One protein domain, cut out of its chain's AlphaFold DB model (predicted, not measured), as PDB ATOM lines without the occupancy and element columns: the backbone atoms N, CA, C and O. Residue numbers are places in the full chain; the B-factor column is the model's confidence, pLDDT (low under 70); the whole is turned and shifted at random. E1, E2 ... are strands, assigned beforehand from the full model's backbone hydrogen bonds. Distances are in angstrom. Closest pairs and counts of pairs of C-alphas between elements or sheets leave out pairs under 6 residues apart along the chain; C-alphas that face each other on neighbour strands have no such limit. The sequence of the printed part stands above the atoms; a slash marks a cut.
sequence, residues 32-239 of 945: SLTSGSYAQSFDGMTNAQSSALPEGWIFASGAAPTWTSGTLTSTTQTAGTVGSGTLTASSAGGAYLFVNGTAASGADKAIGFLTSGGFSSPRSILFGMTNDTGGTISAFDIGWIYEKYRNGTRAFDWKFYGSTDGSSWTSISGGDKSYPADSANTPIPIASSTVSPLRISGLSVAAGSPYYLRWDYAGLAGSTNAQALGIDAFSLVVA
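This is residues 32 to 239 of the 945 residues of an uncharacterized protein of Planctomycetes bacterium (UniProt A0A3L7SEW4). Two twisted sheets lie face to face as a sandwich, with the long strands E12, E7 and E10 side by side in the larger sheet and E6, E11 and E8 in the other. The larger sheet branches at E12: E5, E4 and E3 continue it beside one part of E12, and short E1 pairs beside another. The 208 printed residues hold no named helix and twelve named strands, E1 to E12 in order, an all-strand domain; the larger sheet is mixed, and the smaller, in the order E2, E6, E11, E8, E9, is all antiparallel. The whole is compact, with a radius of gyration of the C-alphas of 16.6 A and spans of 49 by 34 by 29 A.

In the branched sheet, E12 is residues 228 to 238, 31.3 A long, ending at C-alpha 238 (85.621, 33.323, 81.746). E7 is residues 137 to 150, 38.2 A; E10, residues 187 to 205, 41.8 A, bends by 87 degrees at residue 202. E5 is residues 109 to 114; E4, residues 94 to 102, bends by 66 degrees at residue 99; E3 is residues 77 to 82. E1, residues 37 to 40, begins at C-alpha 37 (88.655, 35.058, 86.878). In the other sheet, E2 is residues 57 to 61, E6 123 to 131, 26.1 A, E11 210 to 219, 29.0 A, E8 156 to 163, 22.6 A, and E9 177 to 179.

E1 and E5 are on one side of E12, E7 on the other. Antiparallel E7 and E12 have N 143 and O 235 3.0 A apart, within hydrogen-bond range; E5 and E12, N 113 and O 229, 2.9 A; E1 and E12, N 38 and O 236, 2.8 A. E10 is antiparallel to E7, with N 146 and O 193 at 2.9 A. E4 and E5 form a hairpin, N 96 to O 112 2.8 A, while E3 is parallel to E4, N 79 to O 97 3.0 A. In the other sheet, N 125 and O 215 of E6 and E11 are 2.9 A apart, and N 159 and O 216 of E8 and E11 3.0 A. Edge strand E2 pairs with E6, N 60 to O 124 2.8 A; edge strand E9 forms a hairpin with E8, N 158 to O 177 2.8 A. The sheets' best planes are 30 degrees apart; across them E8 and E12 are near each other. E5 with E12, E6 with E11, E7 with E10 and E8 with E9 make a jelly roll, four nested antiparallel pairs, one long hairpin wound over both sheets.

The C-alphas farthest apart, of Gly 134 and Ser 183, are 51.7 A apart. The printed part has no cut. The long links are E1 to E2, E2 to E3, E3 to E4 and E8 to E9. Mean pLDDT of the printed part is 85.6; under 70 are residues 35, 69 to 71, 195 to 197, 220 to 224 and 239.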
ATOM      1  N   SER A  32      99.144  33.528  84.927       92.44
ATOM      2  CA  SER A  32      98.550  32.182  84.868       92.44
ATOM      3  C   SER A  32      97.095  32.196  85.368       92.44
ATOM      4  O   SER A  32      96.835  32.289  86.570       92.44
ATOM      5  N   LEU A  33      96.121  32.109  84.452       89.00
ATOM      6  CA  LEU A  33      94.694  32.130  84.790       89.00
ATOM      7  C   LEU A  33      94.207  30.729  85.183       89.00
ATOM      8  O   LEU A  33      93.822  29.940  84.325       89.00
ATOM      9  N   THR A  34      94.173  30.441  86.483       83.56
ATOM     10  CA  THR A  34      93.737  29.137  87.026       83.56
ATOM     11  C   THR A  34      92.294  29.135  87.549       83.56
ATOM     12  O   THR A  34      91.609  28.120  87.460       83.56
ATOM     13  N   SER A  35      91.797  30.267  88.059       68.69
ATOM     14  CA  SER A  35      90.499  30.407  88.748       68.69
ATOM     15  C   SER A  35      89.315  30.781  87.848       68.69
ATOM     16  O   SER A  35      88.213  30.993  88.349       68.69
ATOM     17  N   GLY A  36      89.523  30.919  86.534       77.12
ATOM     18  CA  GLY A  36      88.499  31.411  85.601       77.12
ATOM     19  C   GLY A  36      88.144  32.896  85.777       77.12
ATOM     20  O   GLY A  36      87.280  33.399  85.068       77.12
ATOM     21  N   SER A  37      88.811  33.616  86.680       83.75
ATOM     22  CA  SER A  37      88.655  35.058  86.878       83.75
ATOM     23  C   SER A  37      89.958  35.723  87.324       83.75
ATOM     24  O   SER A  37      90.826  35.075  87.912       83.75
ATOM     25  N   TYR A  38      90.089  37.016  87.042       87.19
ATOM     26  CA  TYR A  38      91.206  37.871  87.434       87.19
ATOM     27  C   TYR A  38      90.699  39.292  87.695       87.19
ATOM     28  O   TYR A  38      89.830  39.780  86.975       87.19
ATOM     29  N   ALA A  39      91.236  39.963  88.711       86.62
ATOM     30  CA  ALA A  39      90.923  41.357  88.997       86.62
ATOM     31  C   ALA A  39      92.178  42.103  89.449       86.62
ATOM     32  O   ALA A  39      93.035  41.530  90.123       86.62
ATOM     33  N   GLN A  40      92.268  43.378  89.086       91.25
ATOM     34  CA  GLN A  40      93.395  44.240  89.394       91.25
ATOM     35  C   GLN A  40      92.931  45.695  89.542       91.25
ATOM     36  O   GLN A  40      92.548  46.319  88.556       91.25
ATOM     37  N   SER A  41      93.010  46.234  90.763       85.75
ATOM     38  CA  SER A  41      92.710  47.647  91.072       85.75
ATOM     39  C   SER A  41      93.949  48.532  91.204       85.75
ATOM     40  O   SER A  41      93.848  49.687  91.546       85.75
ATOM     41  N   PHE A  42      95.158  47.985  91.037       93.44
ATOM     42  CA  PHE A  42      96.436  48.721  91.155       93.44
ATOM     43  C   PHE A  42      96.724  49.411  92.513       93.44
ATOM     44  O   PHE A  42      97.876  49.772  92.762       93.44
ATOM     45  N   ASP A  43      95.778  49.456  93.451       89.44
ATOM     46  CA  ASP A  43      95.897  50.049  94.795       89.44
ATOM     47  C   ASP A  43      97.049  49.478  95.629       89.44
ATOM     48  O   ASP A  43      97.635  50.153  96.480       89.44
ATOM     49  N   GLY A  44      97.410  48.220  95.371       84.12
ATOM     50  CA  GLY A  44      98.529  47.539  96.023       84.12
ATOM     51  C   GLY A  44      99.915  47.985  95.541       84.12
ATOM     52  O   GLY A  44     100.919  47.572  96.123       84.12
ATOM     53  N   MET A  45     100.010  48.798  94.483       90.19
ATOM     54  CA  MET A  45     101.292  49.271  93.951       90.19
ATOM     55  C   MET A  45     101.961  50.284  94.889       90.19
ATOM     56  O   MET A  45     101.315  51.074  95.577       90.19
ATOM     57  N   THR A  46     103.296  50.308  94.902       89.06
ATOM     58  CA  THR A  46     104.039  51.286  95.713       89.06
ATOM     59  C   THR A  46     103.874  52.699  95.152       89.06
ATOM     60  O   THR A  46     103.891  52.879  93.936       89.06
ATOM     61  N   ASN A  47     103.821  53.715  96.016       85.81
ATOM     62  CA  ASN A  47     103.749  55.130  95.616       85.81
ATOM     63  C   ASN A  47     105.086  55.683  95.062       85.81
ATOM     64  O   ASN A  47     105.283  56.893  94.962       85.81
ATOM     65  N   ALA A  48     106.043  54.813  94.726       86.25
ATOM     66  CA  ALA A  48     107.321  55.208  94.148       86.25
ATOM     67  C   ALA A  48     107.151  55.655  92.690       86.25
ATOM     68  O   ALA A  48     106.319  55.120  91.964       86.25
ATOM     69  N   GLN A  49     107.988  56.597  92.243       85.88
ATOM     70  CA  GLN A  49     108.017  57.065  90.848       85.88
ATOM     71  C   GLN A  49     108.225  55.912  89.847       85.88
ATOM     72  O   GLN A  49     107.641  55.914  88.767       85.88
ATOM     73  N   SER A  50     109.056  54.936  90.224       91.62
ATOM     74  CA  SER A  50     109.271  53.686  89.496       91.62
ATOM     75  C   SER A  50     108.664  52.537  90.293       91.62
ATOM     76  O   SER A  50     109.343  51.931  91.123       91.62
ATOM     77  N   SER A  51     107.385  52.257  90.056       90.00
ATOM     78  CA  SER A  51     106.638  51.180  90.710       90.00
ATOM     79  C   SER A  51     106.468  50.012  89.745       90.00
ATOM     80  O   SER A  51     106.087  50.220  88.592       90.00
ATOM     81  N   ALA A  52     106.790  48.794  90.185       91.94
ATOM     82  CA  ALA A  52     106.652  47.599  89.358       91.94
ATOM     83  C   ALA A  52     105.177  47.340  89.030       91.94
ATOM     84  O   ALA A  52     104.328  47.401  89.919       91.94
ATOM     85  N   LEU A  53     104.887  47.056  87.761       91.88
ATOM     86  CA  LEU A  53     103.554  46.661  87.326       91.88
ATOM     87  C   LEU A  53     103.213  45.262  87.867       91.88
ATOM     88  O   LEU A  53     104.119  44.437  88.027       91.88
ATOM     89  N   PRO A  54     101.928  44.984  88.147       91.44
ATOM     90  CA  PRO A  54     101.488  43.651  88.537       91.44
ATOM     91  C   PRO A  54     101.815  42.604  87.464       91.44
ATOM     92  O   PRO A  54     101.979  42.925  86.285       91.44
ATOM     93  N   GLU A  55     101.878  41.336  87.867       88.38
ATOM     94  CA  GLU A  55     102.068  40.227  86.931       88.38
ATOM     95  C   GLU A  55     101.024  40.266  85.803       88.38
ATOM     96  O   GLU A  55      99.851  40.566  86.030       88.38
ATOM     97  N   GLY A  56     101.465  39.986  84.575       90.12
ATOM     98  CA  GLY A  56     100.623  40.070  83.388       90.12
ATOM     99  C   GLY A  56     100.433  41.482  82.828       90.12
ATOM    100  O   GLY A  56      99.825  41.587  81.770       90.12
ATOM    101  N   TRP A  57     100.959  42.550  83.445       93.44
ATOM    102  CA  TRP A  57     100.825  43.927  82.943       93.44
ATOM    103  C   TRP A  57     102.140  44.518  82.447       93.44
ATOM    104  O   TRP A  57     103.170  44.449  83.118       93.44
ATOM    105  N   ILE A  58     102.084  45.177  81.289       92.62
ATOM    106  CA  ILE A  58     103.216  45.909  80.717       92.62
ATOM    107  C   ILE A  58     102.778  47.200  80.023       92.62
ATOM    108  O   ILE A  58     101.654  47.310  79.531       92.62
ATOM    109  N   PHE A  59     103.703  48.151  79.894       93.00
ATOM    110  CA  PHE A  59     103.567  49.246  78.935       93.00
ATOM    111  C   PHE A  59     104.411  48.995  77.695       93.00
ATOM    112  O   PHE A  59     105.539  48.517  77.793       93.00
ATOM    113  N   ALA A  60     103.905  49.408  76.539       90.00
ATOM    114  CA  ALA A  60     104.617  49.350  75.273       90.00
ATOM    115  C   ALA A  60     104.498  50.667  74.492       90.00
ATOM    116  O   ALA A  60     103.748  51.581  74.852       90.00
ATOM    117  N   SER A  61     105.278  50.788  73.418       86.06
ATOM    118  CA  SER A  61     105.303  51.978  72.560       86.06
ATOM    119  C   SER A  61     105.260  51.616  71.079       86.06
ATOM    120  O   SER A  61     105.706  50.537  70.690       86.06
ATOM    121  N   GLY A  62     104.745  52.530  70.256       81.31
ATOM    122  CA  GLY A  62     104.560  52.312  68.819       81.31
ATOM    123  C   GLY A  62     103.132  51.894  68.461       81.31
ATOM    124  O   GLY A  62     102.321  51.611  69.330       81.31
ATOM    125  N   ALA A  63     102.793  51.937  67.170       74.25
ATOM    126  CA  ALA A  63     101.412  51.763  66.691       74.25
ATOM    127  C   ALA A  63     100.926  50.300  66.675       74.25
ATOM    128  O   ALA A  63      99.731  50.039  66.574       74.25
ATOM    129  N   ALA A  64     101.850  49.344  66.756       78.25
ATOM    130  CA  ALA A  64     101.558  47.917  66.824       78.25
ATOM    131  C   ALA A  64     102.614  47.228  67.702       78.25
ATOM    132  O   ALA A  64     103.498  46.544  67.180       78.25
ATOM    133  N   PRO A  65     102.599  47.471  69.023       85.75
ATOM    134  CA  PRO A  65     103.570  46.855  69.909       85.75
ATOM    135  C   PRO A  65     103.367  45.339  69.935       85.75
ATOM    136  O   PRO A  65     102.236  44.849  69.893       85.75
ATOM    137  N   THR A  66     104.469  44.601  70.025       85.06
ATOM    138  CA  THR A  66     104.428  43.192  70.420       85.06
ATOM    139  C   THR A  66     104.545  43.097  71.937       85.06
ATOM    140  O   THR A  66     105.101  43.996  72.570       85.06
ATOM    141  N   TRP A  67     104.096  41.988  72.522       84.06
ATOM    142  CA  TRP A  67     104.262  41.690  73.951       84.06
ATOM    143  C   TRP A  67     105.710  41.893  74.452       84.06
ATOM    144  O   TRP A  67     105.944  42.261  75.601       84.06
ATOM    145  N   THR A  68     106.702  41.692  73.580       71.44
ATOM    146  CA  THR A  68     108.134  41.706  73.915       71.44
ATOM    147  C   THR A  68     108.910  42.962  73.490       71.44
ATOM    148  O   THR A  68     110.068  43.098  73.883       71.44
ATOM    149  N   SER A  69     108.345  43.874  72.688       56.00
ATOM    150  CA  SER A  69     109.093  45.006  72.108       56.00
ATOM    151  C   SER A  69     108.888  46.322  72.869       56.00
ATOM    152  O   SER A  69     107.764  46.797  73.017       56.00
ATOM    153  N   GLY A  70     109.991  46.968  73.279       56.94
ATOM    154  CA  GLY A  70     109.974  48.321  73.861       56.94
ATOM    155  C   GLY A  70     109.264  48.421  75.217       56.94
ATOM    156  O   GLY A  70     108.688  49.466  75.527       56.94
ATOM    157  N   THR A  71     109.280  47.327  75.980       67.75
ATOM    158  CA  THR A  71     108.423  47.088  77.141       67.75
ATOM    159  C   THR A  71     108.944  47.730  78.429       67.75
ATOM    160  O   THR A  71     110.099  47.529  78.804       67.75
ATOM    161  N   LEU A  72     108.084  48.457  79.148       78.25
ATOM    162  CA  LEU A  72     108.319  48.850  80.539       78.25
ATOM    163  C   LEU A  72     107.479  47.956  81.456       78.25
ATOM    164  O   LEU A  72     106.265  47.858  81.291       78.25
ATOM    165  N   THR A  73     108.124  47.343  82.445       85.69
ATOM    166  CA  THR A  73     107.471  46.572  83.519       85.69
ATOM    167  C   THR A  73     107.274  47.407  84.784       85.69
ATOM    168  O   THR A  73     106.984  46.874  85.851       85.69
ATOM    169  N   SER A  74     107.482  48.718  84.694       90.25
ATOM    170  CA  SER A  74     107.298  49.659  85.791       90.25
ATOM    171  C   SER A  74     106.811  51.006  85.274       90.25
ATOM    172  O   SER A  74     106.998  51.357  84.105       90.25
ATOM    173  N   THR A  75     106.222  51.792  86.167       93.62
ATOM    174  CA  THR A  75     105.954  53.204  85.908       93.62
ATOM    175  C   THR A  75     107.263  53.987  85.795       93.62
ATOM    176  O   THR A  75     108.332  53.542  86.217       93.62
ATOM    177  N   THR A  76     107.188  55.151  85.159       92.81
ATOM    178  CA  THR A  76     108.310  56.102  85.037       92.81
ATOM    179  C   THR A  76     108.070  57.374  85.835       92.81
ATOM    180  O   THR A  76     108.996  58.153  86.045       92.81
ATOM    181  N   GLN A  77     106.816  57.599  86.225       92.94
ATOM    182  CA  GLN A  77     106.319  58.773  86.913       92.94
ATOM    183  C   GLN A  77     105.232  58.356  87.908       92.94
ATOM    184  O   GLN A  77     104.531  57.369  87.684       92.94
ATOM    185  N   THR A  78     105.051  59.161  88.953       93.00
ATOM    186  CA  THR A  78     103.907  59.083  89.872       93.00
ATOM    187  C   THR A  78     103.365  60.485  90.078       93.00
ATOM    188  O   THR A  78     104.152  61.428  90.195       93.00
ATOM    189  N   ALA A  79     102.043  60.642  90.104       92.38
ATOM    190  CA  ALA A  79     101.426  61.927  90.395       92.38
ATOM    191  C   ALA A  79     100.153  61.785  91.224       92.38
ATOM    192  O   ALA A  79      99.340  60.900  90.975       92.38
ATOM    193  N   GLY A  80     100.000  62.693  92.186       86.56
ATOM    194  CA  GLY A  80      98.785  62.846  92.980       86.56
ATOM    195  C   GLY A  80      97.757  63.746  92.298       86.56
ATOM    196  O   GLY A  80      98.052  64.398  91.290       86.56
ATOM    197  N   THR A  81      96.573  63.835  92.896       80.00
ATOM    198  CA  THR A  81      95.533  64.809  92.530       80.00
ATOM    199  C   THR A  81      95.521  66.045  93.430       80.00
ATOM    200  O   THR A  81      94.984  67.073  93.026       80.00
ATOM    201  N   VAL A  82      96.156  65.987  94.609       77.31
ATOM    202  CA  VAL A  82      96.320  67.124  95.533       77.31
ATOM    203  C   VAL A  82      97.700  67.134  96.207       77.31
ATOM    204  O   VAL A  82      98.381  66.114  96.310       77.31
ATOM    205  N   GLY A  83      98.131  68.300  96.697       80.81
ATOM    206  CA  GLY A  83      99.383  68.450  97.450       80.81
ATOM    207  C   GLY A  83     100.662  68.415  96.599       80.81
ATOM    208  O   GLY A  83     100.656  68.694  95.396       80.81
ATOM    209  N   SER A  84     101.803  68.120  97.231       74.06
ATOM    210  CA  SER A  84     103.097  68.032  96.542       74.06
ATOM    211  C   SER A  84     103.155  66.801  95.630       74.06
ATOM    212  O   SER A  84     102.778  65.697  96.019       74.06
ATOM    213  N   GLY A  85     103.629  66.990  94.392       78.25
ATOM    214  CA  GLY A  85     103.645  65.928  93.376       78.25
ATOM    215  C   GLY A  85     102.341  65.779  92.582       78.25
ATOM    216  O   GLY A  85     102.147  64.756  91.931       78.25
ATOM    217  N   THR A  86     101.455  66.780  92.618       88.00
ATOM    218  CA  THR A  86     100.249  66.828  91.773       88.00
ATOM    219  C   THR A  86     100.591  67.093  90.306       88.00
ATOM    220  O   THR A  86     101.585  67.762  90.001       88.00
ATOM    221  N   LEU A  87      99.760  66.601  89.380       88.25
ATOM    222  CA  LEU A  87      99.831  67.006  87.973       88.25
ATOM    223  C   LEU A  87      99.671  68.525  87.819       88.25
ATOM    224  O   LEU A  87      98.879  69.168  88.496       88.25
ATOM    225  N   THR A  88     100.400  69.105  86.873       87.44
ATOM    226  CA  THR A  88     100.320  70.526  86.518       87.44
ATOM    227  C   THR A  88     100.255  70.671  85.003       87.44
ATOM    228  O   THR A  88     100.507  69.715  84.263       87.44
ATOM    229  N   ALA A  89      99.983  71.885  84.522       84.75
ATOM    230  CA  ALA A  89     100.047  72.206  83.095       84.75
ATOM    231  C   ALA A  89     101.415  71.883  82.455       84.75
ATOM    232  O   ALA A  89     101.490  71.662  81.248       84.75
ATOM    233  N   SER A  90     102.478  71.814  83.264       84.88
ATOM    234  CA  SER A  90     103.865  71.616  82.830       84.88
ATOM    235  C   SER A  90     104.436  70.241  83.195       84.88
ATOM    236  O   SER A  90     105.646  70.039  83.101       84.88
ATOM    237  N   SER A  91     103.605  69.292  83.641       88.44
ATOM    238  CA  SER A  91     104.072  67.946  83.991       88.44
ATOM    239  C   SER A  91     104.739  67.247  82.798       88.44
ATOM    240  O   SER A  91     104.270  67.325  81.660       88.44
ATOM    241  N   ALA A  92     105.859  66.571  83.070       88.38
ATOM    242  CA  ALA A  92     106.640  65.861  82.058       88.38
ATOM    243  C   ALA A  92     105.864  64.680  81.452       88.38
ATOM    244  O   ALA A  92     104.910  64.180  82.034       88.38
ATOM    245  N   GLY A  93     106.268  64.222  80.268       89.44
ATOM    246  CA  GLY A  93     105.667  63.035  79.666       89.44
ATOM    247  C   GLY A  93     106.186  61.751  80.317       89.44
ATOM    248  O   GLY A  93     107.341  61.702  80.737       89.44
ATOM    249  N   GLY A  94     105.356  60.713  80.383       91.62
ATOM    250  CA  GLY A  94     105.738  59.421  80.945       91.62
ATOM    251  C   GLY A  94     104.597  58.408  81.022       91.62
ATOM    252  O   GLY A  94     103.442  58.705  80.706       91.62
ATOM    253  N   ALA A  95     104.955  57.204  81.464       93.88
ATOM    254  CA  ALA A  95     104.033  56.207  81.994       93.88
ATOM    255  C   ALA A  95     103.859  56.446  83.497       93.88
ATOM    256  O   ALA A  95     104.852  56.474  84.234       93.88
ATOM    257  N   TYR A  96     102.622  56.668  83.919       94.94
ATOM    258  CA  TYR A  96     102.260  57.180  85.232       94.94
ATOM    259  C   TYR A  96     101.598  56.112  86.099       94.94
ATOM    260  O   TYR A  96     100.766  55.346  85.613       94.94
ATOM    261  N   LEU A  97     101.940  56.136  87.387       95.31
ATOM    262  CA  LEU A  97     101.028  55.766  88.462       95.31
ATOM    263  C   LEU A  97     100.275  57.033  88.873       95.31
ATOM    264  O   LEU A  97     100.869  57.966  89.426       95.31
ATOM    265  N   PHE A  98      98.995  57.102  88.562       95.19
ATOM    266  CA  PHE A  98      98.143  58.157  89.080       95.19
ATOM    267  C   PHE A  98      97.607  57.738  90.443       95.19
ATOM    268  O   PHE A  98      97.282  56.574  90.652       95.19
ATOM    269  N   VAL A  99      97.596  58.675  91.385       89.81
ATOM    270  CA  VAL A  99      97.222  58.441  92.778       89.81
ATOM    271  C   VAL A  99      96.117  59.422  93.140       89.81
ATOM    272  O   VAL A  99      96.311  60.638  93.047       89.81
ATOM    273  N   ASN A 100      94.978  58.916  93.596       83.06
ATOM    274  CA  ASN A 100      93.920  59.755  94.131       83.06
ATOM    275  C   ASN A 100      94.308  60.246  95.539       83.06
ATOM    276  O   ASN A 100      94.544  59.461  96.462       83.06
ATOM    277  N   GLY A 101      94.440  61.562  95.702       79.50
ATOM    278  CA  GLY A 101      94.976  62.198  96.900       79.50
ATOM    279  C   GLY A 101      96.424  62.666  96.722       79.50
ATOM    280  O   GLY A 101      96.867  63.021  95.628       79.50
ATOM    281  N   THR A 102      97.185  62.691  97.817       84.00
ATOM    282  CA  THR A 102      98.606  63.066  97.780       84.00
ATOM    283  C   THR A 102      99.439  61.950  97.157       84.00
ATOM    284  O   THR A 102      99.331  60.797  97.573       84.00
ATOM    285  N   ALA A 103     100.358  62.301  96.250       83.00
ATOM    286  CA  ALA A 103     101.223  61.349  95.539       83.00
ATOM    287  C   ALA A 103     101.981  60.378  96.468       83.00
ATOM    288  O   ALA A 103     102.274  59.251  96.087       83.00
ATOM    289  N   ALA A 104     102.299  60.809  97.694       76.88
ATOM    290  CA  ALA A 104     103.036  60.017  98.674       76.88
ATOM    291  C   ALA A 104     102.171  59.021  99.468       76.88
ATOM    292  O   ALA A 104     102.705  58.031  99.967       76.88
ATOM    293  N   SER A 105     100.861  59.256  99.614       79.19
ATOM    294  CA  SER A 105     100.030  58.556 100.610       79.19
ATOM    295  C   SER A 105      98.649  58.111 100.128       79.19
ATOM    296  O   SER A 105      97.946  57.466 100.899       79.19
ATOM    297  N   GLY A 106      98.234  58.454  98.905       77.94
ATOM    298  CA  GLY A 106      96.944  58.013  98.376       77.94
ATOM    299  C   GLY A 106      96.877  56.493  98.212       77.94
ATOM    300  O   GLY A 106      97.875  55.837  97.885       77.94
ATOM    301  N   ALA A 107      95.703  55.939  98.512       78.75
ATOM    302  CA  ALA A 107      95.452  54.500  98.488       78.75
ATOM    303  C   ALA A 107      94.986  54.031  97.106       78.75
ATOM    304  O   ALA A 107      95.517  53.039  96.618       78.75
ATOM    305  N   ASP A 108      94.091  54.802  96.495       85.94
ATOM    306  CA  ASP A 108      93.453  54.542  95.203       85.94
ATOM    307  C   ASP A 108      94.366  54.946  94.028       85.94
ATOM    308  O   ASP A 108      94.946  56.047  94.045       85.94
ATOM    309  N   LYS A 109      94.590  54.026  93.080       90.56
ATOM    310  CA  LYS A 109      95.644  54.133  92.060       90.56
ATOM    311  C   LYS A 109      95.224  53.634  90.684       90.56
ATOM    312  O   LYS A 109      94.697  52.549  90.545       90.56
ATOM    313  N   ALA A 110      95.683  54.333  89.648       95.06
ATOM    314  CA  ALA A 110      95.517  53.920  88.255       95.06
ATOM    315  C   ALA A 110      96.834  53.934  87.483       95.06
ATOM    316  O   ALA A 110      97.755  54.703  87.781       95.06
ATOM    317  N   ILE A 111      96.914  53.129  86.425       96.69
ATOM    318  CA  ILE A 111      98.054  53.136  85.504       96.69
ATOM    319  C   ILE A 111      97.688  53.825  84.193       96.69
ATOM    320  O   ILE A 111      96.605  53.633  83.648       96.69
ATOM    321  N   GLY A 112      98.589  54.643  83.655       95.06
ATOM    322  CA  GLY A 112      98.250  55.432  82.476       95.06
ATOM    323  C   GLY A 112      99.399  56.197  81.853       95.06
ATOM    324  O   GLY A 112     100.572  55.967  82.146       95.06
ATOM    325  N   PHE A 113      99.057  57.132  80.970       93.62
ATOM    326  CA  PHE A 113     100.035  57.906  80.220       93.62
ATOM    327  C   PHE A 113      99.727  59.399  80.232       93.62
ATOM    328  O   PHE A 113      98.578  59.845  80.229       93.62
ATOM    329  N   LEU A 114     100.803  60.174  80.153       91.44
ATOM    330  CA  LEU A 114     100.782  61.546  79.681       91.44
ATOM    331  C   LEU A 114     101.880  61.687  78.626       91.44
ATOM    332  O   LEU A 114     103.055  61.489  78.928       91.44
ATOM    333  N   THR A 115     101.535  62.046  77.391       85.81
ATOM    334  CA  THR A 115     102.554  62.324  76.366       85.81
ATOM    335  C   THR A 115     102.960  63.790  76.386       85.81
ATOM    336  O   THR A 115     102.120  64.680  76.317       85.81
ATOM    337  N   SER A 116     104.256  64.057  76.498       80.00
ATOM    338  CA  SER A 116     104.820  65.409  76.474       80.00
ATOM    339  C   SER A 116     106.322  65.322  76.202       80.00
ATOM    340  O   SER A 116     106.985  64.370  76.626       80.00
ATOM    341  N   GLY A 117     106.871  66.303  75.481       74.69
ATOM    342  CA  GLY A 117     108.287  66.328  75.109       74.69
ATOM    343  C   GLY A 117     108.721  65.070  74.342       74.69
ATOM    344  O   GLY A 117     108.086  64.683  73.364       74.69
ATOM    345  N   GLY A 118     109.800  64.419  74.795       71.50
ATOM    346  CA  GLY A 118     110.350  63.202  74.175       71.50
ATOM    347  C   GLY A 118     109.525  61.921  74.381       71.50
ATOM    348  O   GLY A 118     109.841  60.897  73.780       71.50
ATOM    349  N   PHE A 119     108.468  61.949  75.204       83.62
ATOM    350  CA  PHE A 119     107.586  60.801  75.432       83.62
ATOM    351  C   PHE A 119     106.378  60.865  74.482       83.62
ATOM    352  O   PHE A 119     105.333  61.425  74.811       83.62
ATOM    353  N   SER A 120     106.547  60.333  73.267       81.25
ATOM    354  CA  SER A 120     105.564  60.411  72.174       81.25
ATOM    355  C   SER A 120     104.466  59.338  72.233       81.25
ATOM    356  O   SER A 120     104.693  58.234  72.722       81.25
ATOM    357  N   SER A 121     103.283  59.675  71.704       81.50
ATOM    358  CA  SER A 121     102.193  58.749  71.344       81.50
ATOM    359  C   SER A 121     102.519  58.027  70.018       81.50
ATOM    360  O   SER A 121     103.236  58.616  69.200       81.50
ATOM    361  N   PRO A 122     102.001  56.810  69.755       86.25
ATOM    362  CA  PRO A 122     101.138  55.991  70.614       86.25
ATOM    363  C   PRO A 122     101.885  55.230  71.715       86.25
ATOM    364  O   PRO A 122     103.056  54.856  71.581       86.25
ATOM    365  N   ARG A 123     101.169  55.031  72.823       89.44
ATOM    366  CA  ARG A 123     101.574  54.235  73.985       89.44
ATOM    367  C   ARG A 123     100.486  53.225  74.270       89.44
ATOM    368  O   ARG A 123      99.322  53.536  74.049       89.44
ATOM    369  N   SER A 124     100.849  52.062  74.779       91.94
ATOM    370  CA  SER A 124      99.867  51.014  75.022       91.94
ATOM    371  C   SER A 124     100.052  50.403  76.394       91.94
ATOM    372  O   SER A 124     101.183  50.185  76.828       91.94
ATOM    373  N   ILE A 125      98.939  50.108  77.055       94.88
ATOM    374  CA  ILE A 125      98.901  49.212  78.210       94.88
ATOM    375  C   ILE A 125      98.513  47.842  77.675       94.88
ATOM    376  O   ILE A 125      97.549  47.739  76.915       94.88
ATOM    377  N   LEU A 126      99.277  46.804  78.004       94.50
ATOM    378  CA  LEU A 126      98.962  45.435  77.613       94.50
ATOM    379  C   LEU A 126      98.758  44.593  78.869       94.50
ATOM    380  O   LEU A 126      99.537  44.691  79.819       94.50
ATOM    381  N   PHE A 127      97.742  43.737  78.817       95.00
ATOM    382  CA  PHE A 127      97.536  42.658  79.770       95.00
ATOM    383  C   PHE A 127      97.654  41.318  79.044       95.00
ATOM    384  O   PHE A 127      97.061  41.141  77.982       95.00
ATOM    385  N   GLY A 128      98.424  40.382  79.584       93.75
ATOM    386  CA  GLY A 128      98.623  39.058  79.005       93.75
ATOM    387  C   GLY A 128      98.366  37.975  80.029       93.75
ATOM    388  O   GLY A 128      98.796  38.088  81.175       93.75
ATOM    389  N   MET A 129      97.720  36.900  79.593       94.31
ATOM    390  CA  MET A 129      97.473  35.721  80.415       94.31
ATOM    391  C   MET A 129      97.731  34.423  79.654       94.31
ATOM    392  O   MET A 129      97.688  34.408  78.426       94.31
ATOM    393  N   THR A 130      97.936  33.340  80.397       94.50
ATOM    394  CA  THR A 130      97.946  31.950  79.927       94.50
ATOM    395  C   THR A 130      96.692  31.251  80.446       94.50
ATOM    396  O   THR A 130      96.360  31.368  81.626       94.50
ATOM    397  N   ASN A 131      95.975  30.538  79.576       93.75
ATOM    398  CA  ASN A 131      94.794  29.777  79.973       93.75
ATOM    399  C   ASN A 131      95.183  28.495  80.726       93.75
ATOM    400  O   ASN A 131      95.326  27.439  80.118       93.75
ATOM    401  N   ASP A 132      95.259  28.562  82.049       90.81
ATOM    402  CA  ASP A 132      95.537  27.411  82.914       90.81
ATOM    403  C   ASP A 132      94.277  26.912  83.651       90.81
ATOM    404  O   ASP A 132      94.357  26.220  84.665       90.81
ATOM    405  N   THR A 133      93.087  27.221  83.118       83.44
ATOM    406  CA  THR A 133      91.780  26.819  83.689       83.44
ATOM    407  C   THR A 133      91.448  25.334  83.503       83.44
ATOM    408  O   THR A 133      90.479  24.830  84.069       83.44
ATOM    409  N   GLY A 134      92.229  24.621  82.687       83.62
ATOM    410  CA  GLY A 134      92.022  23.210  82.349       83.62
ATOM    411  C   GLY A 134      91.046  22.946  81.191       83.62
ATOM    412  O   GLY A 134      90.964  21.808  80.733       83.62
ATOM    413  N   GLY A 135      90.344  23.964  80.675       86.06
ATOM    414  CA  GLY A 135      89.423  23.864  79.531       86.06
ATOM    415  C   GLY A 135      89.722  24.877  78.420       86.06
ATOM    416  O   GLY A 135      90.576  25.744  78.574       86.06
ATOM    417  N   THR A 136      89.030  24.780  77.278       89.12
ATOM    418  CA  THR A 136      89.112  25.815  76.224       89.12
ATOM    419  C   THR A 136      88.209  26.989  76.588       89.12
ATOM    420  O   THR A 136      87.034  26.778  76.880       89.12
ATOM    421  N   ILE A 137      88.731  28.216  76.537       90.75
ATOM    422  CA  ILE A 137      87.943  29.426  76.790       90.75
ATOM    423  C   ILE A 137      87.303  29.912  75.487       90.75
ATOM    424  O   ILE A 137      88.003  30.190  74.508       90.75
ATOM    425  N   SER A 138      85.972  30.031  75.499       88.69
ATOM    426  CA  SER A 138      85.161  30.472  74.358       88.69
ATOM    427  C   SER A 138      84.711  31.934  74.432       88.69
ATOM    428  O   SER A 138      84.377  32.523  73.397       88.69
ATOM    429  N   ALA A 139      84.713  32.539  75.624       87.50
ATOM    430  CA  ALA A 139      84.368  33.942  75.828       87.50
ATOM    431  C   ALA A 139      84.894  34.500  77.168       87.50
ATOM    432  O   ALA A 139      85.098  33.751  78.126       87.50
ATOM    433  N   PHE A 140      85.064  35.823  77.232       86.94
ATOM    434  CA  PHE A 140      85.367  36.581  78.451       86.94
ATOM    435  C   PHE A 140      84.321  37.665  78.694       86.94
ATOM    436  O   PHE A 140      83.914  38.333  77.746       86.94
ATOM    437  N   ASP A 141      83.979  37.894  79.956       84.81
ATOM    438  CA  ASP A 141      83.386  39.138  80.436       84.81
ATOM    439  C   ASP A 141      84.470  39.962  81.106       84.81
ATOM    440  O   ASP A 141      85.156  39.484  82.010       84.81
ATOM    441  N   ILE A 142      84.648  41.190  80.640       86.75
ATOM    442  CA  ILE A 142      85.671  42.091  81.151       86.75
ATOM    443  C   ILE A 142      85.070  43.447  81.500       86.75
ATOM    444  O   ILE A 142      84.080  43.881  80.906       86.75
ATOM    445  N   GLY A 143      85.691  44.131  82.453       82.69
ATOM    446  CA  GLY A 143      85.345  45.503  82.795       82.69
ATOM    447  C   GLY A 143      86.503  46.255  83.433       82.69
ATOM    448  O   GLY A 143      87.393  45.632  84.004       82.69
ATOM    449  N   TRP A 144      86.520  47.576  83.290       89.69
ATOM    450  CA  TRP A 144      87.519  48.484  83.866       89.69
ATOM    451  C   TRP A 144      86.984  49.918  83.890       89.69
ATOM    452  O   TRP A 144      85.925  50.218  83.336       89.69
ATOM    453  N   ILE A 145      87.723  50.825  84.514       85.00
ATOM    454  CA  ILE A 145      87.414  52.251  84.594       85.00
ATOM    455  C   ILE A 145      88.442  53.017  83.767       85.00
ATOM    456  O   ILE A 145      89.637  52.762  83.866       85.00
ATOM    457  N   TYR A 146      87.982  53.950  82.935       92.38
ATOM    458  CA  TYR A 146      88.840  54.981  82.357       92.38
ATOM    459  C   TYR A 146      88.827  56.219  83.228       92.38
ATOM    460  O   TYR A 146      87.752  56.682  83.594       92.38
ATOM    461  N   GLU A 147      89.986  56.816  83.459       92.50
ATOM    462  CA  GLU A 147      90.112  57.989  84.315       92.50
ATOM    463  C   GLU A 147      90.893  59.102  83.629       92.50
ATOM    464  O   GLU A 147      91.918  58.868  82.983       92.50
ATOM    465  N   LYS A 148      90.414  60.339  83.778       92.38
ATOM    466  CA  LYS A 148      91.083  61.544  83.291       92.38
ATOM    467  C   LYS A 148      91.556  62.390  84.461       92.38
ATOM    468  O   LYS A 148      90.768  62.809  85.299       92.38
ATOM    469  N   TYR A 149      92.847  62.692  84.442       91.06
ATOM    470  CA  TYR A 149      93.556  63.382  85.517       91.06
ATOM    471  C   TYR A 149      93.984  64.810  85.145       91.06
ATOM    472  O   TYR A 149      94.307  65.631  86.005       91.06
ATOM    473  N   ARG A 150      94.021  65.130  83.846       91.31
ATOM    474  CA  ARG A 150      94.374  66.467  83.347       91.31
ATOM    475  C   ARG A 150      93.724  66.735  81.995       91.31
ATOM    476  O   ARG A 150      93.836  65.905  81.089       91.31
ATOM    477  N   ASN A 151      93.132  67.918  81.847       91.38
ATOM    478  CA  ASN A 151      92.702  68.452  80.559       91.38
ATOM    479  C   ASN A 151      93.899  68.707  79.639       91.38
ATOM    480  O   ASN A 151      95.016  69.000  80.083       91.38
ATOM    481  N   GLY A 152      93.652  68.607  78.341       88.00
ATOM    482  CA  GLY A 152      94.655  68.776  77.306       88.00
ATOM    483  C   GLY A 152      94.034  69.341  76.043       88.00
ATOM    484  O   GLY A 152      93.000  68.865  75.582       88.00
ATOM    485  N   THR A 153      94.699  70.311  75.421       87.88
ATOM    486  CA  THR A 153      94.208  70.957  74.189       87.88
ATOM    487  C   THR A 153      94.315  70.079  72.938       87.88
ATOM    488  O   THR A 153      94.214  70.557  71.809       87.88
ATOM    489  N   ARG A 154      94.530  68.774  73.118       85.31
ATOM    490  CA  ARG A 154      94.575  67.769  72.061       85.31
ATOM    491  C   ARG A 154      93.687  66.592  72.405       85.31
ATOM    492  O   ARG A 154      93.643  66.163  73.555       85.31
ATOM    493  N   ALA A 155      93.018  66.076  71.381       84.75
ATOM    494  CA  ALA A 155      92.193  64.890  71.494       84.75
ATOM    495  C   ALA A 155      93.058  63.628  71.596       84.75
ATOM    496  O   ALA A 155      94.127  63.551  70.980       84.75
ATOM    497  N   PHE A 156      92.566  62.661  72.362       87.25
ATOM    498  CA  PHE A 156      93.152  61.339  72.534       87.25
ATOM    499  C   PHE A 156      92.052  60.287  72.526       87.25
ATOM    500  O   PHE A 156      90.965  60.517  73.050       87.25
ATOM    501  N   ASP A 157      92.362  59.122  71.981       85.69
ATOM    502  CA  ASP A 157      91.484  57.963  72.024       85.69
ATOM    503  C   ASP A 157      92.169  56.826  72.777       85.69
ATOM    504  O   ASP A 157      93.370  56.588  72.614       85.69
ATOM    505  N   TRP A 158      91.374  56.099  73.556       90.94
ATOM    506  CA  TRP A 158      91.650  54.722  73.918       90.94
ATOM    507  C   TRP A 158      91.039  53.809  72.866       90.94
ATOM    508  O   TRP A 158      89.825  53.824  72.650       90.94
ATOM    509  N   LYS A 159      91.887  53.014  72.219       90.25
ATOM    510  CA  LYS A 159      91.464  51.948  71.309       90.25
ATOM    511  C   LYS A 159      91.754  50.590  71.922       90.25
ATOM    512  O   LYS A 159      92.855  50.378  72.431       90.25
ATOM    513  N   PHE A 160      90.781  49.690  71.876       93.31
ATOM    514  CA  PHE A 160      90.867  48.407  72.563       93.31
ATOM    515  C   PHE A 160      90.998  47.227  71.595       93.31
ATOM    516  O   PHE A 160      90.349  47.181  70.545       93.31
ATOM    517  N   TYR A 161      91.868  46.272  71.936       93.56
ATOM    518  CA  TYR A 161      92.213  45.139  71.075       93.56
ATOM    519  C   TYR A 161      92.416  43.840  71.859       93.56
ATOM    520  O   TYR A 161      92.843  43.858  73.013       93.56
ATOM    521  N   GLY A 162      92.194  42.713  71.178       93.75
ATOM    522  CA  GLY A 162      92.552  41.366  71.626       93.75
ATOM    523  C   GLY A 162      93.558  40.686  70.691       93.75
ATOM    524  O   GLY A 162      93.636  41.015  69.503       93.75
ATOM    525  N   SER A 163      94.335  39.735  71.208       93.75
ATOM    526  CA  SER A 163      95.303  38.952  70.431       93.75
ATOM    527  C   SER A 163      95.555  37.573  71.044       93.75
ATOM    528  O   SER A 163      95.584  37.425  72.262       93.75
ATOM    529  N   THR A 164      95.787  36.565  70.204       92.69
ATOM    530  CA  THR A 164      96.181  35.205  70.623       92.69
ATOM    531  C   THR A 164      97.692  34.972  70.586       92.69
ATOM    532  O   THR A 164      98.160  33.951  71.072       92.69
ATOM    533  N   ASP A 165      98.464  35.878  69.982       89.62
ATOM    534  CA  ASP A 165      99.915  35.727  69.783       89.62
ATOM    535  C   ASP A 165     100.732  36.906  70.349       89.62
ATOM    536  O   ASP A 165     101.961  36.864  70.369       89.62
ATOM    537  N   GLY A 166     100.057  37.965  70.814       89.06
ATOM    538  CA  GLY A 166     100.681  39.155  71.387       89.06
ATOM    539  C   GLY A 166     101.370  40.048  70.353       89.06
ATOM    540  O   GLY A 166     102.195  40.879  70.728       89.06
ATOM    541  N   SER A 167     101.072  39.880  69.061       88.50
ATOM    542  CA  SER A 167     101.678  40.627  67.948       88.50
ATOM    543  C   SER A 167     100.673  41.032  66.860       88.50
ATOM    544  O   SER A 167     100.771  42.132  66.313       88.50
ATOM    545  N   SER A 168      99.672  40.193  66.603       91.19
ATOM    546  CA  SER A 168      98.567  40.401  65.671       91.19
ATOM    547  C   SER A 168      97.322  40.802  66.457       91.19
ATOM    548  O   SER A 168      96.806  40.018  67.253       91.19
ATOM    549  N   TRP A 169      96.834  42.027  66.259       91.69
ATOM    550  CA  TRP A 169      95.800  42.628  67.105       91.69
ATOM    551  C   TRP A 169      94.468  42.781  66.370       91.69
ATOM    552  O   TRP A 169      94.420  43.334  65.272       91.69
ATOM    553  N   THR A 170      93.383  42.337  67.003       93.12
ATOM    554  CA  THR A 170      92.003  42.480  66.513       93.12
ATOM    555  C   THR A 170      91.288  43.554  67.324       93.12
ATOM    556  O   THR A 170      91.289  43.486  68.549       93.12
ATOM    557  N   SER A 171      90.694  44.550  66.662       91.25
ATOM    558  CA  SER A 171      89.981  45.645  67.338       91.25
ATOM    559  C   SER A 171      88.663  45.170  67.953       91.25
ATOM    560  O   SER A 171      87.936  44.382  67.349       91.25
ATOM    561  N   ILE A 172      88.357  45.672  69.151       90.50
ATOM    562  CA  ILE A 172      87.141  45.382  69.913       90.50
ATOM    563  C   ILE A 172      86.518  46.724  70.315       90.50
ATOM    564  O   ILE A 172      86.786  47.263  71.386       90.50
ATOM    565  N   SER A 173      85.667  47.269  69.443       83.69
ATOM    566  CA  SER A 173      85.145  48.639  69.563       83.69
ATOM    567  C   SER A 173      84.317  48.903  70.823       83.69
ATOM    568  O   SER A 173      84.178  50.052  71.225       83.69
ATOM    569  N   GLY A 174      83.765  47.864  71.460       76.56
ATOM    570  CA  GLY A 174      83.017  47.997  72.716       76.56
ATOM    571  C   GLY A 174      83.870  48.456  73.905       76.56
ATOM    572  O   GLY A 174      83.314  48.862  74.919       76.56
ATOM    573  N   GLY A 175      85.200  48.413  73.776       78.12
ATOM    574  CA  GLY A 175      86.140  48.979  74.741       78.12
ATOM    575  C   GLY A 175      86.743  50.317  74.310       78.12
ATOM    576  O   GLY A 175      87.619  50.810  75.001       78.12
ATOM    577  N   ASP A 176      86.347  50.907  73.179       88.19
ATOM    578  CA  ASP A 176      86.918  52.182  72.735       88.19
ATOM    579  C   ASP A 176      86.375  53.362  73.559       88.19
ATOM    580  O   ASP A 176      85.194  53.415  73.911       88.19
ATOM    581  N   LYS A 177      87.212  54.377  73.791       88.50
ATOM    582  CA  LYS A 177      86.800  55.633  74.430       88.50
ATOM    583  C   LYS A 177      87.493  56.830  73.795       88.50
ATOM    584  O   LYS A 177      88.718  56.877  73.741       88.50
ATOM    585  N   SER A 178      86.715  57.825  73.382       87.75
ATOM    586  CA  SER A 178      87.237  59.067  72.804       87.75
ATOM    587  C   SER A 178      87.216  60.223  73.795       87.75
ATOM    588  O   SER A 178      86.215  60.452  74.474       87.75
ATOM    589  N   TYR A 179      88.308  60.982  73.825       86.94
ATOM    590  CA  TYR A 179      88.467  62.206  74.601       86.94
ATOM    591  C   TYR A 179      88.762  63.378  73.652       86.94
ATOM    592  O   TYR A 179      89.899  63.528  73.193       86.94
ATOM    593  N   PRO A 180      87.763  64.226  73.338       88.56
ATOM    594  CA  PRO A 180      87.959  65.430  72.530       88.56
ATOM    595  C   PRO A 180      88.970  66.401  73.153       88.56
ATOM    596  O   PRO A 180      89.252  66.332  74.347       88.56
ATOM    597  N   ALA A 181      89.508  67.319  72.346       88.06
ATOM    598  CA  ALA A 181      90.406  68.365  72.833       88.06
ATOM    599  C   ALA A 181      89.681  69.327  73.790       88.06
ATOM    600  O   ALA A 181      88.594  69.808  73.473       88.06
ATOM    601  N   ASP A 182      90.312  69.648  74.918       90.25
ATOM    602  CA  ASP A 182      89.813  70.635  75.879       90.25
ATOM    603  C   ASP A 182      90.274  72.062  75.532       90.25
ATOM    604  O   ASP A 182      91.169  72.280  74.716       90.25
ATOM    605  N   SER A 183      89.705  73.062  76.209       87.12
ATOM    606  CA  SER A 183      90.070  74.474  76.031       87.12
ATOM    607  C   SER A 183      91.416  74.861  76.661       87.12
ATOM    608  O   SER A 183      92.017  75.852  76.250       87.12
ATOM    609  N   ALA A 184      91.907  74.102  77.650       85.25
ATOM    610  CA  ALA A 184      93.114  74.429  78.409       85.25
ATOM    611  C   ALA A 184      93.830  73.189  78.980       85.25
ATOM    612  O   ALA A 184      93.267  72.101  79.059       85.25
ATOM    613  N   ASN A 185      95.080  73.370  79.423       86.31
ATOM    614  CA  ASN A 185      95.944  72.315  79.975       86.31
ATOM    615  C   ASN A 185      95.927  72.281  81.504       86.31
ATOM    616  O   ASN A 185      96.967  72.418  82.144       86.31
ATOM    617  N   THR A 186      94.755  72.149  82.105       88.00
ATOM    618  CA  THR A 186      94.594  72.257  83.559       88.00
ATOM    619  C   THR A 186      94.427  70.887  84.214       88.00
ATOM    620  O   THR A 186      93.788  70.009  83.631       88.00
ATOM    621  N   PRO A 187      94.975  70.667  85.423       84.94
ATOM    622  CA  PRO A 187      94.548  69.556  86.274       84.94
ATOM    623  C   PRO A 187      93.034  69.612  86.474       84.94
ATOM    624  O   PRO A 187      92.459  70.703  86.494       84.94
ATOM    625  N   ILE A 188      92.399  68.453  86.594       82.50
ATOM    626  CA  ILE A 188      90.969  68.355  86.888       82.50
ATOM    627  C   ILE A 188      90.748  67.393  88.056       82.50
ATOM    628  O   ILE A 188      91.586  66.512  88.267       82.50
ATOM    629  N   PRO A 189      89.634  67.523  88.797       79.19
ATOM    630  CA  PRO A 189      89.108  66.403  89.567       79.19
ATOM    631  C   PRO A 189      88.994  65.172  88.661       79.19
ATOM    632  O   PRO A 189      88.669  65.320  87.480       79.19
ATOM    633  N   ILE A 190      89.295  63.982  89.191       78.88
ATOM    634  CA  ILE A 190      89.284  62.744  88.401       78.88
ATOM    635  C   ILE A 190      87.905  62.595  87.763       78.88
ATOM    636  O   ILE A 190      86.902  62.554  88.474       78.88
ATOM    637  N   ALA A 191      87.871  62.532  86.433       72.31
ATOM    638  CA  ALA A 191      86.671  62.191  85.684       72.31
ATOM    639  C   ALA A 191      86.781  60.729  85.247       72.31
ATOM    640  O   ALA A 191      87.637  60.393  84.421       72.31
ATOM    641  N   SER A 192      85.939  59.873  85.818       75.81
ATOM    642  CA  SER A 192      85.920  58.437  85.563       75.81
ATOM    643  C   SER A 192      84.813  58.063  84.567       75.81
ATOM    644  O   SER A 192      83.805  58.752  84.413       75.81
ATOM    645  N   SER A 193      84.996  56.970  83.832       71.12
ATOM    646  CA  SER A 193      83.906  56.312  83.115       71.12
ATOM    647  C   SER A 193      84.106  54.807  83.125       71.12
ATOM    648  O   SER A 193      85.115  54.318  82.612       71.12
ATOM    649  N   THR A 194      83.141  54.089  83.688       71.81
ATOM    650  CA  THR A 194      83.173  52.633  83.807       71.81
ATOM    651  C   THR A 194      82.767  51.965  82.498       71.81
ATOM    652  O   THR A 194      81.779  52.336  81.868       71.81
ATOM    653  N   VAL A 195      83.511  50.934  82.116       62.75
ATOM    654  CA  VAL A 195      83.149  49.973  81.079       62.75
ATOM    655  C   VAL A 195      82.900  48.651  81.792       62.75
ATOM    656  O   VAL A 195      83.847  47.992  82.203       62.75
ATOM    657  N   SER A 196      81.636  48.285  82.007       56.47
ATOM    658  CA  SER A 196      81.265  46.968  82.538       56.47
ATOM    659  C   SER A 196      79.774  46.673  82.305       56.47
ATOM    660  O   SER A 196      78.959  47.550  82.608       56.47
ATOM    661  N   PRO A 197      79.393  45.471  81.820       63.31
ATOM    662  CA  PRO A 197      80.249  44.399  81.287       63.31
ATOM    663  C   PRO A 197      80.493  44.516  79.763       63.31
ATOM    664  O   PRO A 197      79.562  44.754  78.994       63.31
ATOM    665  N   LEU A 198      81.733  44.283  79.304       80.44
ATOM    666  CA  LEU A 198      82.076  44.056  77.889       80.44
ATOM    667  C   LEU A 198      82.358  42.567  77.660       80.44
ATOM    668  O   LEU A 198      83.310  42.022  78.214       80.44
ATOM    669  N   ARG A 199      81.575  41.911  76.796       83.75
ATOM    670  CA  ARG A 199      81.772  40.496  76.456       83.75
ATOM    671  C   ARG A 199      82.579  40.318  75.167       83.75
ATOM    672  O   ARG A 199      82.157  40.761  74.101       83.75
ATOM    673  N   ILE A 200      83.694  39.593  75.238       85.62
ATOM    674  CA  ILE A 200      84.461  39.115  74.078       85.62
ATOM    675  C   ILE A 200      84.037  37.672  73.796       85.62
ATOM    676  O   ILE A 200      84.312  36.786  74.598       85.62
ATOM    677  N   SER A 201      83.367  37.432  72.668       85.31
ATOM    678  CA  SER A 201      82.830  36.112  72.292       85.31
ATOM    679  C   SER A 201      83.562  35.490  71.101       85.31
ATOM    680  O   SER A 201      84.286  36.176  70.383       85.31
ATOM    681  N   GLY A 202      83.323  34.197  70.855       83.06
ATOM    682  CA  GLY A 202      83.840  33.495  69.673       83.06
ATOM    683  C   GLY A 202      85.328  33.153  69.761       83.06
ATOM    684  O   GLY A 202      85.987  32.992  68.736       83.06
ATOM    685  N   LEU A 203      85.862  33.065  70.978       88.06
ATOM    686  CA  LEU A 203      87.250  32.708  71.236       88.06
ATOM    687  C   LEU A 203      87.451  31.189  71.165       88.06
ATOM    688  O   LEU A 203      86.510  30.403  71.263       88.06
ATOM    689  N   SER A 204      88.705  30.774  71.001       90.06
ATOM    690  CA  SER A 204      89.120  29.369  71.063       90.06
ATOM    691  C   SER A 204      90.499  29.265  71.716       90.06
ATOM    692  O   SER A 204      91.453  28.760  71.121       90.06
ATOM    693  N   VAL A 205      90.629  29.798  72.933       92.69
ATOM    694  CA  VAL A 205      91.905  29.787  73.662       92.69
ATOM    695  C   VAL A 205      92.064  28.425  74.333       92.69
ATOM    696  O   VAL A 205      91.424  28.155  75.348       92.69
ATOM    697  N   ALA A 206      92.879  27.543  73.755       92.75
ATOM    698  CA  ALA A 206      93.132  26.213  74.312       92.75
ATOM    699  C   ALA A 206      93.860  26.291  75.667       92.75
ATOM    700  O   ALA A 206      94.530  27.282  75.963       92.75
ATOM    701  N   ALA A 207      93.747  25.244  76.489       91.69
ATOM    702  CA  ALA A 207      94.508  25.150  77.736       91.69
ATOM    703  C   ALA A 207      96.024  25.254  77.455       91.69
ATOM    704  O   ALA A 207      96.520  24.701  76.472       91.69
ATOM    705  N   GLY A 208      96.744  26.002  78.288       90.19
ATOM    706  CA  GLY A 208      98.153  26.362  78.133       90.19
ATOM    707  C   GLY A 208      98.449  27.415  77.053       90.19
ATOM    708  O   GLY A 208      99.611  27.760  76.858       90.19
ATOM    709  N   SER A 209      97.441  27.926  76.332       94.50
ATOM    710  CA  SER A 209      97.631  28.958  75.295       94.50
ATOM    711  C   SER A 209      97.419  30.371  75.847       94.50
ATOM    712  O   SER A 209      96.581  30.551  76.737       94.50
ATOM    713  N   PRO A 210      98.132  31.388  75.328       93.50
ATOM    714  CA  PRO A 210      97.997  32.748  75.816       93.50
ATOM    715  C   PRO A 210      96.838  33.514  75.169       93.50
ATOM    716  O   PRO A 210      96.362  33.187  74.079       93.50
ATOM    717  N   TYR A 211      96.423  34.587  75.836       95.19
ATOM    718  CA  TYR A 211      95.570  35.623  75.268       95.19
ATOM    719  C   TYR A 211      95.974  36.989  75.824       95.19
ATOM    720  O   TYR A 211      96.333  37.114  76.996       95.19
ATOM    721  N   TYR A 212      95.915  38.012  74.978       94.81
ATOM    722  CA  TYR A 212      96.399  39.352  75.276       94.81
ATOM    723  C   TYR A 212      95.325  40.395  75.000       94.81
ATOM    724  O   TYR A 212      94.600  40.313  74.007       94.81
ATOM    725  N   LEU A 213      95.276  41.404  75.858       95.38
ATOM    726  CA  LEU A 213      94.455  42.600  75.737       95.38
ATOM    727  C   LEU A 213      95.360  43.822  75.613       95.38
ATOM    728  O   LEU A 213      96.449  43.858  76.192       95.38
ATOM    729  N   ARG A 214      94.914  44.828  74.860       93.38
ATOM    730  CA  ARG A 214      95.677  46.058  74.636       93.38
ATOM    731  C   ARG A 214      94.781  47.284  74.629       93.38
ATOM    732  O   ARG A 214      93.827  47.347  73.858       93.38
ATOM    733  N   TRP A 215      95.171  48.276  75.422       94.25
ATOM    734  CA  TRP A 215      94.632  49.631  75.421       94.25
ATOM    735  C   TRP A 215      95.645  50.563  74.769       94.25
ATOM    736  O   TRP A 215      96.693  50.842  75.349       94.25
ATOM    737  N   ASP A 216      95.341  51.050  73.572       91.50
ATOM    738  CA  ASP A 216      96.173  52.024  72.873       91.50
ATOM    739  C   ASP A 216      95.751  53.439  73.240       91.50
ATOM    740  O   ASP A 216      94.646  53.862  72.916       91.50
ATOM    741  N   TYR A 217      96.669  54.174  73.853       90.38
ATOM    742  CA  TYR A 217      96.611  55.611  74.063       90.38
ATOM    743  C   TYR A 217      97.193  56.324  72.833       90.38
ATOM    744  O   TYR A 217      98.417  56.455  72.662       90.38
ATOM    745  N   ALA A 218      96.306  56.776  71.945       82.25
ATOM    746  CA  ALA A 218      96.666  57.347  70.650       82.25
ATOM    747  C   ALA A 218      96.163  58.792  70.494       82.25
ATOM    748  O   ALA A 218      94.988  59.087  70.688       82.25
ATOM    749  N   GLY A 219      97.061  59.697  70.101       71.69
ATOM    750  CA  GLY A 219      96.770  61.086  69.740       71.69
ATOM    751  C   GLY A 219      97.841  61.629  68.789       71.69
ATOM    752  O   GLY A 219      98.832  60.952  68.509       71.69
ATOM    753  N   LEU A 220      97.663  62.845  68.257       58.41
ATOM    754  CA  LEU A 220      98.615  63.451  67.308       58.41
ATOM    755  C   LEU A 220     100.050  63.466  67.881       58.41
ATOM    756  O   LEU A 220     100.308  64.116  68.899       58.41
ATOM    757  N   ALA A 221     100.979  62.772  67.212       48.91
ATOM    758  CA  ALA A 221     102.348  62.538  67.674       48.91
ATOM    759  C   ALA A 221     103.144  63.835  67.949       48.91
ATOM    760  O   ALA A 221     103.062  64.805  67.199       48.91
ATOM    761  N   GLY A 222     103.953  63.820  69.017       53.75
ATOM    762  CA  GLY A 222     104.997  64.823  69.284       53.75
ATOM    763  C   GLY A 222     104.574  66.119  69.984       53.75
ATOM    764  O   GLY A 222     105.312  67.097  69.910       53.75
ATOM    765  N   SER A 223     103.420  66.175  70.653       51.31
ATOM    766  CA  SER A 223     102.930  67.447  71.191       51.31
ATOM    767  C   SER A 223     103.121  67.637  72.692       51.31
ATOM    768  O   SER A 223     102.782  66.775  73.498       51.31
ATOM    769  N   THR A 224     103.553  68.838  73.071       59.50
ATOM    770  CA  THR A 224     103.196  69.440  74.361       59.50
ATOM    771  C   THR A 224     101.663  69.552  74.441       59.50
ATOM    772  O   THR A 224     101.019  69.671  73.395       59.50
ATOM    773  N   ASN A 225     101.071  69.511  75.645       72.88
ATOM    774  CA  ASN A 225      99.627  69.729  75.897       72.88
ATOM    775  C   ASN A 225      98.672  68.519  75.725       72.88
ATOM    776  O   ASN A 225      97.485  68.702  75.461       72.88
ATOM    777  N   ALA A 226      99.151  67.278  75.882       82.56
ATOM    778  CA  ALA A 226      98.283  66.087  75.869       82.56
ATOM    779  C   ALA A 226      97.400  65.958  77.124       82.56
ATOM    780  O   ALA A 226      97.673  66.601  78.137       82.56
ATOM    781  N   GLN A 227      96.379  65.101  77.075       89.88
ATOM    782  CA  GLN A 227      95.555  64.742  78.240       89.88
ATOM    783  C   GLN A 227      96.267  63.694  79.104       89.88
ATOM    784  O   GLN A 227      96.990  62.862  78.568       89.88
ATOM    785  N   ALA A 228      96.084  63.706  80.424       92.44
ATOM    786  CA  ALA A 228      96.586  62.629  81.288       92.44
ATOM    787  C   ALA A 228      95.456  61.625  81.541       92.44
ATOM    788  O   ALA A 228      94.465  61.996  82.174       92.44
ATOM    789  N   LEU A 229      95.591  60.402  81.018       93.25
ATOM    790  CA  LEU A 229      94.548  59.371  81.059       93.25
ATOM    791  C   LEU A 229      95.091  58.064  81.641       93.25
ATOM    792  O   LEU A 229      96.209  57.665  81.303       93.25
ATOM    793  N   GLY A 230      94.289  57.387  82.459       93.88
ATOM    794  CA  GLY A 230      94.606  56.091  83.060       93.88
ATOM    795  C   GLY A 230      93.470  55.079  82.963       93.88
ATOM    796  O   GLY A 230      92.357  55.417  82.551       93.88
ATOM    797  N   ILE A 231      93.794  53.837  83.318       94.25
ATOM    798  CA  ILE A 231      92.839  52.754  83.540       94.25
ATOM    799  C   ILE A 231      92.964  52.229  84.970       94.25
ATOM    800  O   ILE A 231      94.074  52.152  85.507       94.25
ATOM    801  N   ASP A 232      91.832  51.826  85.530       91.25
ATOM    802  CA  ASP A 232      91.728  51.252  86.866       91.25
ATOM    803  C   ASP A 232      90.671  50.128  86.936       91.25
ATOM    804  O   ASP A 232      89.911  49.916  85.987       91.25
ATOM    805  N   ALA A 233      90.647  49.378  88.039       86.75
ATOM    806  CA  ALA A 233      89.636  48.405  88.424       86.75
ATOM    807  C   ALA A 233      89.345  47.371  87.328       86.75
ATOM    808  O   ALA A 233      88.191  47.057  87.024       86.75
ATOM    809  N   PHE A 234      90.405  46.834  86.718       91.81
ATOM    810  CA  PHE A 234      90.277  45.800  85.704       91.81
ATOM    811  C   PHE A 234      89.721  44.515  86.315       91.81
ATOM    812  O   PHE A 234      90.175  44.047  87.358       91.81
ATOM    813  N   SER A 235      88.768  43.907  85.627       88.75
ATOM    814  CA  SER A 235      88.179  42.620  85.953       88.75
ATOM    815  C   SER A 235      88.013  41.795  84.684       88.75
ATOM    816  O   SER A 235      87.720  42.321  83.609       88.75
ATOM    817  N   LEU A 236      88.221  40.492  84.822       89.25
ATOM    818  CA  LEU A 236      88.070  39.497  83.777       89.25
ATOM    819  C   LEU A 236      87.470  38.228  84.365       89.25
ATOM    820  O   LEU A 236      87.915  37.744  85.403       89.25
ATOM    821  N   VAL A 237      86.487  37.665  83.672       84.94
ATOM    822  CA  VAL A 237      85.818  36.413  84.027       84.94
ATOM    823  C   VAL A 237      85.615  35.579  82.762       84.94
ATOM    824  O   VAL A 237      85.203  36.094  81.728       84.94
ATOM    825  N   VAL A 238      85.909  34.282  82.819       84.00
ATOM    826  CA  VAL A 238      85.621  33.323  81.746       84.00
ATOM    827  C   VAL A 238      84.112  33.086  81.690       84.00
ATOM    828  O   VAL A 238      83.508  32.600  82.648       84.00
ATOM    829  N   ALA A 239      83.486  33.405  80.559       67.06
ATOM    830  CA  ALA A 239      82.054  33.200  80.384       67.06
ATOM    831  C   ALA A 239      81.764  31.696  80.201       67.06
ATOM    832  O   ALA A 239      82.234  31.071  79.251       67.06
TER     833      ALA A 239